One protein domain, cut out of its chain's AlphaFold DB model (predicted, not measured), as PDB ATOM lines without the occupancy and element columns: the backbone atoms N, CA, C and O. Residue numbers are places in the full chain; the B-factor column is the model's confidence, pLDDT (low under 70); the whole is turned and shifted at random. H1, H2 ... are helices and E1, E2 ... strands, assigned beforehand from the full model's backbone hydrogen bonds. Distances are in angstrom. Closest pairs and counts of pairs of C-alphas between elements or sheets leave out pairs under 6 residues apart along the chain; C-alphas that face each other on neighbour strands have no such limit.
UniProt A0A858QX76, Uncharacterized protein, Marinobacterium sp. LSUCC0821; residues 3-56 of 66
ATOM      1  N   SER A   3     -46.001  -7.966 -43.434       95.56
ATOM      2  CA  SER A   3     -46.022  -7.248 -44.709       95.56
ATOM      3  C   SER A   3     -46.632  -5.861 -44.546       95.56
ATOM      4  O   SER A   3     -47.735  -5.749 -44.008       95.56
ATOM      5  N   PHE A   4     -45.975  -4.845 -45.098       96.88
ATOM      6  CA  PHE A   4     -46.506  -3.483 -45.162       96.88
ATOM      7  C   PHE A   4     -46.518  -2.994 -46.603       96.88
ATOM      8  O   PHE A   4     -45.518  -3.134 -47.312       96.88
ATOM      9  N   LEU A   5     -47.638  -2.412 -47.025       96.19
ATOM     10  CA  LEU A   5     -47.734  -1.684 -48.286       96.19
ATOM     11  C   LEU A   5     -47.423  -0.214 -48.003       96.19
ATOM     12  O   LEU A   5     -47.894   0.324 -47.007       96.19
ATOM     13  N   PHE A   6     -46.633   0.443 -48.845       96.62
ATOM     14  CA  PHE A   6     -46.375   1.875 -48.708       96.62
ATOM     15  C   PHE A   6     -46.489   2.596 -50.045       96.62
ATOM     16  O   PHE A   6     -46.193   2.023 -51.093       96.62
ATOM     17  N   SER A   7     -46.879   3.866 -49.980       96.38
ATOM     18  CA  SER A   7     -46.978   4.773 -51.124       96.38
ATOM     19  C   SER A   7     -46.185   6.046 -50.859       96.38
ATOM     20  O   SER A   7     -46.135   6.541 -49.724       96.38
ATOM     21  N   THR A   8     -45.576   6.585 -51.907       96.25
ATOM     22  CA  THR A   8     -44.838   7.847 -51.907       96.25
ATOM     23  C   THR A   8     -45.595   8.931 -52.673       96.25
ATOM     24  O   THR A   8     -46.563   8.663 -53.374       96.25
ATOM     25  N   GLU A   9     -45.167  10.179 -52.503       95.62
ATOM     26  CA  GLU A   9     -45.764  11.369 -53.120       95.62
ATOM     27  C   GLU A   9     -45.687  11.404 -54.655       95.62
ATOM     28  O   GLU A   9     -46.407  12.171 -55.283       95.62
ATOM     29  N   ASP A  10     -44.817  10.597 -55.261       92.56
ATOM     30  CA  ASP A  10     -44.639  10.473 -56.712       92.56
ATOM     31  C   ASP A  10     -45.407   9.277 -57.305       92.56
ATOM     32  O   ASP A  10     -44.997   8.728 -58.330       92.56
ATOM     33  N   ASP A  11     -46.482   8.850 -56.630       85.06
ATOM     34  CA  ASP A  11     -47.325   7.691 -56.965       85.06
ATOM     35  C   ASP A  11     -46.552   6.368 -57.104       85.06
ATOM     36  O   ASP A  11     -47.034   5.384 -57.673       85.06
ATOM     37  N   ARG A  12     -45.337   6.311 -56.551       88.50
ATOM     38  CA  ARG A  12     -44.589   5.065 -56.393       88.50
ATOM     39  C   ARG A  12     -44.957   4.407 -55.072       88.50
ATOM     40  O   ARG A  12     -45.615   4.969 -54.200       88.50
ATOM     41  N   GLY A  13     -44.544   3.161 -54.926       91.69
ATOM     42  CA  GLY A  13     -44.832   2.386 -53.737       91.69
ATOM     43  C   GLY A  13     -44.332   0.964 -53.865       91.69
ATOM     44  O   GLY A  13     -43.785   0.563 -54.896       91.69
ATOM     45  N   GLY A  14     -44.515   0.197 -52.804       94.88
ATOM     46  CA  GLY A  14     -44.122  -1.200 -52.787       94.88
ATOM     47  C   GLY A  14     -44.609  -1.924 -51.549       94.88
ATOM     48  O   GLY A  14     -45.185  -1.334 -50.638       94.88
ATOM     49  N   VAL A  15     -44.346  -3.226 -51.527       96.06
ATOM     50  CA  VAL A  15     -44.536  -4.069 -50.349       96.06
ATOM     51  C   VAL A  15     -43.173  -4.349 -49.736       96.06
ATOM     52  O   VAL A  15     -42.227  -4.687 -50.451       96.06
ATOM     53  N   ILE A  16     -43.076  -4.243 -48.415       94.94
ATOM     54  CA  ILE A  16     -41.918  -4.708 -47.654       94.94
ATOM     55  C   ILE A  16     -42.317  -5.858 -46.735       94.94
ATOM     56  O   ILE A  16     -43.359  -5.810 -46.085       94.94
ATOM     57  N   LEU A  17     -41.465  -6.881 -46.683       95.94
ATOM     58  CA  LEU A  17     -41.515  -7.949 -45.689       95.94
ATOM     59  C   LEU A  17     -40.391  -7.702 -44.685       95.94
ATOM     60  O   LEU A  17     -39.232  -7.579 -45.083       95.94
ATOM     61  N   CYS A  18     -40.724  -7.584 -43.404       94.25
ATOM     62  CA  CYS A  18     -39.740  -7.317 -42.353       94.25
ATOM     63  C   CYS A  18     -40.206  -7.857 -40.997       94.25
ATOM     64  O   CYS A  18     -41.364  -8.231 -40.837       94.25
ATOM     65  N   ASP A  19     -39.310  -7.890 -40.013       96.31
ATOM     66  CA  ASP A  19     -39.612  -8.330 -38.641       96.31
ATOM     67  C   ASP A  19     -40.072  -7.192 -37.719       96.31
ATOM     68  O   ASP A  19     -40.001  -7.313 -36.503       96.31
ATOM     69  N   ILE A  20     -40.546  -6.089 -38.299       96.06
ATOM     70  CA  ILE A  20     -41.206  -5.014 -37.561       96.06
ATOM     71  C   ILE A  20     -42.686  -5.372 -37.417       96.06
ATOM     72  O   ILE A  20     -43.324  -5.760 -38.396       96.06
ATOM     73  N   ASP A  21     -43.235  -5.228 -36.213       93.50
ATOM     74  CA  ASP A  21     -44.578  -5.727 -35.900       93.50
ATOM     75  C   ASP A  21     -45.671  -4.647 -35.891       93.50
ATOM     76  O   ASP A  21     -46.856  -4.981 -35.863       93.50
ATOM     77  N   SER A  22     -45.303  -3.363 -35.951       94.81
ATOM     78  CA  SER A  22     -46.239  -2.247 -35.774       94.81
ATOM     79  C   SER A  22     -46.080  -1.135 -36.815       94.81
ATOM     80  O   SER A  22     -45.010  -0.935 -37.400       94.81
ATOM     81  N   LEU A  23     -47.163  -0.378 -37.036       96.31
ATOM     82  CA  LEU A  23     -47.141   0.807 -37.896       96.31
ATOM     83  C   LEU A  23     -46.263   1.911 -37.288       96.31
ATOM     84  O   LEU A  23     -45.544   2.601 -38.006       96.31
ATOM     85  N   GLU A  24     -46.281   2.036 -35.964       96.19
ATOM     86  CA  GLU A  24     -45.499   2.986 -35.179       96.19
ATOM     87  C   GLU A  24     -43.990   2.834 -35.413       96.19
ATOM     88  O   GLU A  24     -43.268   3.829 -35.465       96.19
ATOM     89  N   GLU A  25     -43.515   1.600 -35.593       97.12
ATOM     90  CA  GLU A  25     -42.100   1.303 -35.829       97.12
ATOM     91  C   GLU A  25     -41.732   1.293 -37.318       97.12
ATOM     92  O   GLU A  25     -40.654   1.759 -37.699       97.12
ATOM     93  N   VAL A  26     -42.610   0.788 -38.192       97.25
ATOM     94  CA  VAL A  26     -42.273   0.645 -39.618       97.25
ATOM     95  C   VAL A  26     -42.331   1.977 -40.367       97.25
ATOM     96  O   VAL A  26     -41.566   2.187 -41.308       97.25
ATOM     97  N   VAL A  27     -43.208   2.902 -39.962       97.44
ATOM     98  CA  VAL A  27     -43.347   4.223 -40.594       97.44
ATOM     99  C   VAL A  27     -42.035   5.014 -40.553       97.44
ATOM    100  O   VAL A  27     -41.570   5.406 -41.627       97.44
ATOM    101  N   PRO A  28     -41.387   5.235 -39.389       97.31
ATOM    102  CA  PRO A  28     -40.115   5.953 -39.354       97.31
ATOM    103  C   PRO A  28     -39.009   5.206 -40.111       97.31
ATOM    104  O   PRO A  28     -38.191   5.841 -40.778       97.31
ATOM    105  N   TYR A  29     -39.012   3.869 -40.087       96.69
ATOM    106  CA  TYR A  29     -38.089   3.063 -40.891       96.69
ATOM    107  C   TYR A  29     -38.262   3.320 -42.401       96.69
ATOM    108  O   TYR A  29     -37.283   3.561 -43.115       96.69
ATOM    109  N   LEU A  30     -39.502   3.316 -42.895       96.75
ATOM    110  CA  LEU A  30     -39.812   3.558 -44.304       96.75
ATOM    111  C   LEU A  30     -39.511   5.000 -44.715       96.75
ATOM    112  O   LEU A  30     -38.943   5.201 -45.785       96.75
ATOM    113  N   GLN A  31     -39.813   5.986 -43.869       96.50
ATOM    114  CA  GLN A  31     -39.489   7.395 -44.126       96.50
ATOM    115  C   GLN A  31     -37.981   7.660 -44.190       96.50
ATOM    116  O   GLN A  31     -37.535   8.499 -44.973       96.50
ATOM    117  N   ALA A  32     -37.182   6.944 -43.394       96.81
ATOM    118  CA  ALA A  32     -35.726   7.038 -43.454       96.81
ATOM    119  C   ALA A  32     -35.150   6.398 -44.731       96.81
ATOM    120  O   ALA A  32     -34.108   6.826 -45.226       96.81
ATOM    121  N   ARG A  33     -35.817   5.366 -45.265       95.38
ATOM    122  CA  ARG A  33     -35.350   4.596 -46.427       95.38
ATOM    123  C   ARG A  33     -35.837   5.148 -47.765       95.38
ATOM    124  O   ARG A  33     -35.103   5.086 -48.751       95.38
ATOM    125  N   PHE A  34     -37.063   5.655 -47.812       94.56
ATOM    126  CA  PHE A  34     -37.725   6.110 -49.027       94.56
ATOM    127  C   PHE A  34     -38.171   7.560 -48.859       94.56
ATOM    128  O   PHE A  34     -38.857   7.923 -47.905       94.56
ATOM    129  N   LYS A  35     -37.786   8.407 -49.814       94.88
ATOM    130  CA  LYS A  35     -38.195   9.809 -49.813       94.88
ATOM    131  C   LYS A  35     -39.683   9.911 -50.142       94.88
ATOM    132  O   LYS A  35     -40.159   9.258 -51.063       94.88
ATOM    133  N   GLY A  36     -40.389  10.768 -49.411       95.94
ATOM    134  CA  GLY A  36     -41.759  11.138 -49.751       95.94
ATOM    135  C   GLY A  36     -42.811  10.091 -49.397       95.94
ATOM    136  O   GLY A  36     -43.874  10.125 -49.993       95.94
ATOM    137  N   VAL A  37     -42.564   9.168 -48.458       97.25
ATOM    138  CA  VAL A  37     -43.599   8.227 -47.980       97.25
ATOM    139  C   VAL A  37     -44.785   9.001 -47.393       97.25
ATOM    140  O   VAL A  37     -44.626   9.757 -46.431       97.25
ATOM    141  N   VAL A  38     -45.973   8.800 -47.969       97.12
ATOM    142  CA  VAL A  38     -47.221   9.483 -47.580       97.12
ATOM    143  C   VAL A  38     -48.241   8.555 -46.928       97.12
ATOM    144  O   VAL A  38     -49.091   9.033 -46.173       97.12
ATOM    145  N   ARG A  39     -48.152   7.244 -47.183       96.25
ATOM    146  CA  ARG A  39     -49.079   6.239 -46.650       96.25
ATOM    147  C   ARG A  39     -48.369   4.912 -46.401       96.25
ATOM    148  O   ARG A  39     -47.541   4.508 -47.214       96.25
ATOM    149  N   VAL A  40     -48.708   4.248 -45.298       96.81
ATOM    150  CA  VAL A  40     -48.266   2.884 -44.969       96.81
ATOM    151  C   VAL A  40     -49.457   2.087 -44.450       96.81
ATOM    152  O   VAL A  40     -50.162   2.559 -43.566       96.81
ATOM    153  N   GLU A  41     -49.690   0.894 -44.977       95.69
ATOM    154  CA  GLU A  41     -50.860   0.061 -44.697       95.69
ATOM    155  C   GLU A  41     -50.451  -1.318 -44.175       95.69
ATOM    156  O   GLU A  41     -49.506  -1.939 -44.671       95.69
ATOM    157  N   GLN A  42     -51.218  -1.812 -43.203       94.81
ATOM    158  CA  GLN A  42     -51.126  -3.160 -42.654       94.81
ATOM    159  C   GLN A  42     -52.544  -3.689 -42.404       94.81
ATOM    160  O   GLN A  42     -53.217  -3.299 -41.448       94.81
ATOM    161  N   GLY A  43     -53.020  -4.584 -43.271       90.75
ATOM    162  CA  GLY A  43     -54.385  -5.108 -43.179       90.75
ATOM    163  C   GLY A  43     -55.435  -3.991 -43.244       90.75
ATOM    164  O   GLY A  43     -55.530  -3.296 -44.249       90.75
ATOM    165  N   LEU A  44     -56.217  -3.828 -42.172       92.00
ATOM    166  CA  LEU A  44     -57.265  -2.803 -42.038       92.00
ATOM    167  C   LEU A  44     -56.811  -1.577 -41.235       92.00
ATOM    168  O   LEU A  44     -57.639  -0.843 -40.712       92.00
ATOM    169  N   LYS A  45     -55.504  -1.359 -41.098       94.38
ATOM    170  CA  LYS A  45     -54.944  -0.157 -40.478       94.38
ATOM    171  C   LYS A  45     -54.013   0.538 -41.447       94.38
ATOM    172  O   LYS A  45     -53.313  -0.112 -42.225       94.38
ATOM    173  N   ALA A  46     -53.979   1.859 -41.369       95.69
ATOM    174  CA  ALA A  46     -53.067   2.661 -42.158       95.69
ATOM    175  C   ALA A  46     -52.528   3.833 -41.350       95.69
ATOM    176  O   ALA A  46     -53.247   4.468 -40.582       95.69
ATOM    177  N   TRP A  47     -51.261   4.145 -41.578       97.12
ATOM    178  CA  TRP A  47     -50.691   5.443 -41.278       97.12
ATOM    179  C   TRP A  47     -50.764   6.332 -42.521       97.12
ATOM    180  O   TRP A  47     -50.444   5.890 -43.627       97.12
ATOM    181  N   THR A  48     -51.123   7.601 -42.337       96.56
ATOM    182  CA  THR A  48     -51.011   8.639 -43.370       96.56
ATOM    183  C   THR A  48     -50.272   9.857 -42.835       96.56
ATOM    184  O   THR A  48     -50.340  10.168 -41.644       96.56
ATOM    185  N   LYS A  49     -49.598  10.588 -43.729       94.06
ATOM    186  CA  LYS A  49     -48.854  11.806 -43.381       94.06
ATOM    187  C   LYS A  49     -49.722  12.881 -42.715       94.06
ATOM    188  O   LYS A  49     -49.227  13.590 -41.847       94.06
ATOM    189  N   GLU A  50     -50.987  12.998 -43.114       92.44
ATOM    190  CA  GLU A  50     -51.909  14.021 -42.602       92.44
ATOM    191  C   GLU A  50     -52.734  13.544 -41.399       92.44
ATOM    192  O   GLU A  50     -53.038  14.339 -40.515       92.44
ATOM    193  N   GLY A  51     -53.094  12.257 -41.357       91.81
ATOM    194  CA  GLY A  51     -54.047  11.714 -40.384       91.81
ATOM    195  C   GLY A  51     -53.443  10.840 -39.286       91.81
ATOM    196  O   GLY A  51     -54.157  10.463 -38.361       91.81
ATOM    197  N   GLY A  52     -52.154  10.497 -39.362       94.25
ATOM    198  CA  GLY A  52     -51.549   9.538 -38.438       94.25
ATOM    199  C   GLY A  52     -52.098   8.121 -38.635       94.25
ATOM    200  O   GLY A  52     -52.499   7.764 -39.743       94.25
ATOM    201  N   ILE A  53     -52.062   7.304 -37.576       95.69
ATOM    202  CA  ILE A  53     -52.536   5.910 -37.590       95.69
ATOM    203  C   ILE A  53     -54.048   5.874 -37.354       95.69
ATOM    204  O   ILE A  53     -54.526   6.369 -36.335       95.69
ATOM    205  N   ALA A  54     -54.781   5.240 -38.265       94.38
ATOM    206  CA  ALA A  54     -56.218   5.023 -38.160       94.38
ATOM    207  C   ALA A  54     -56.627   3.671 -38.762       94.38
ATOM    208  O   ALA A  54     -55.879   3.054 -39.529       94.38
ATOM    209  N   ASP A  55     -57.839   3.222 -38.432       92.56
ATOM    210  CA  ASP A  55     -58.459   2.109 -39.143       92.56
ATOM    211  C   ASP A  55     -58.771   2.537 -40.583       92.56
ATOM    212  O   ASP A  55     -59.303   3.618 -40.853       92.56
ATOM    213  N   PHE A  56     -58.405   1.675 -41.520       82.25
ATOM    214  CA  PHE A  56     -58.622   1.838 -42.942       82.25
ATOM    215  C   PHE A  56     -59.714   0.876 -43.398       82.25
ATOM    216  O   PHE A  56     -59.573  -0.345 -43.314       82.25
TER     217      PHE A  56
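AT A GLANCE: This is residues 3 to 56 of the 66 residues of an uncharacterized protein of Marinobacterium sp. LSUCC0821 (UniProt A0A858QX76). One twisted antiparallel sheet of five strands has a single helix, H1, over one face. The 54 printed residues run E1 E2 H1 E3 E4 E5, class mixed; the sheet's order is E2 E1 E3 E4 E5. The whole is compact and rounded, radius of gyration of the C-alphas 9.9 A, spanning 24 by 23 by 15 A.

IN THESE COORDINATES: Find C-alpha 3 at (-46.022, -7.248, -44.709); E1 runs from there to residue 8, 16.8 A. Then come E2, residues 13 to 18, 15.8 A; H1, 23 to 33, 15.0 A; E3, 37 to 42, 14.7 A; E4, 45 to 48, 10.1 A; and E5, 52 to 55, 10.2 A, ending at (-58.459, 2.109, -39.143).

HOW THE PARTS SIT: Look for N to O pairs within hydrogen-bond range: N 6 and O 14, 2.9 A, in hairpin E1 and E2; N 5 and O 41, 3.0 A, between antiparallel E1 and E3. E3 E4 E5 form a meander, each strand the antiparallel neighbour of the one before: N 40 and O 47, N 46 and O 54, both 2.9 A. E2, H1, E3 form a split strand-helix-strand unit, E1 between its strands, crossover right-handed. H1 is on the sheet, two layers; its closest C-alphas to E3 are Gln 31 and Val 37, 5.7 A. In H1, 5 of 7 O i to N i+4 pairs are within range.

THE WHOLE: The five links are tight, the printed part has no cut, and no printed residue is under pLDDT 70.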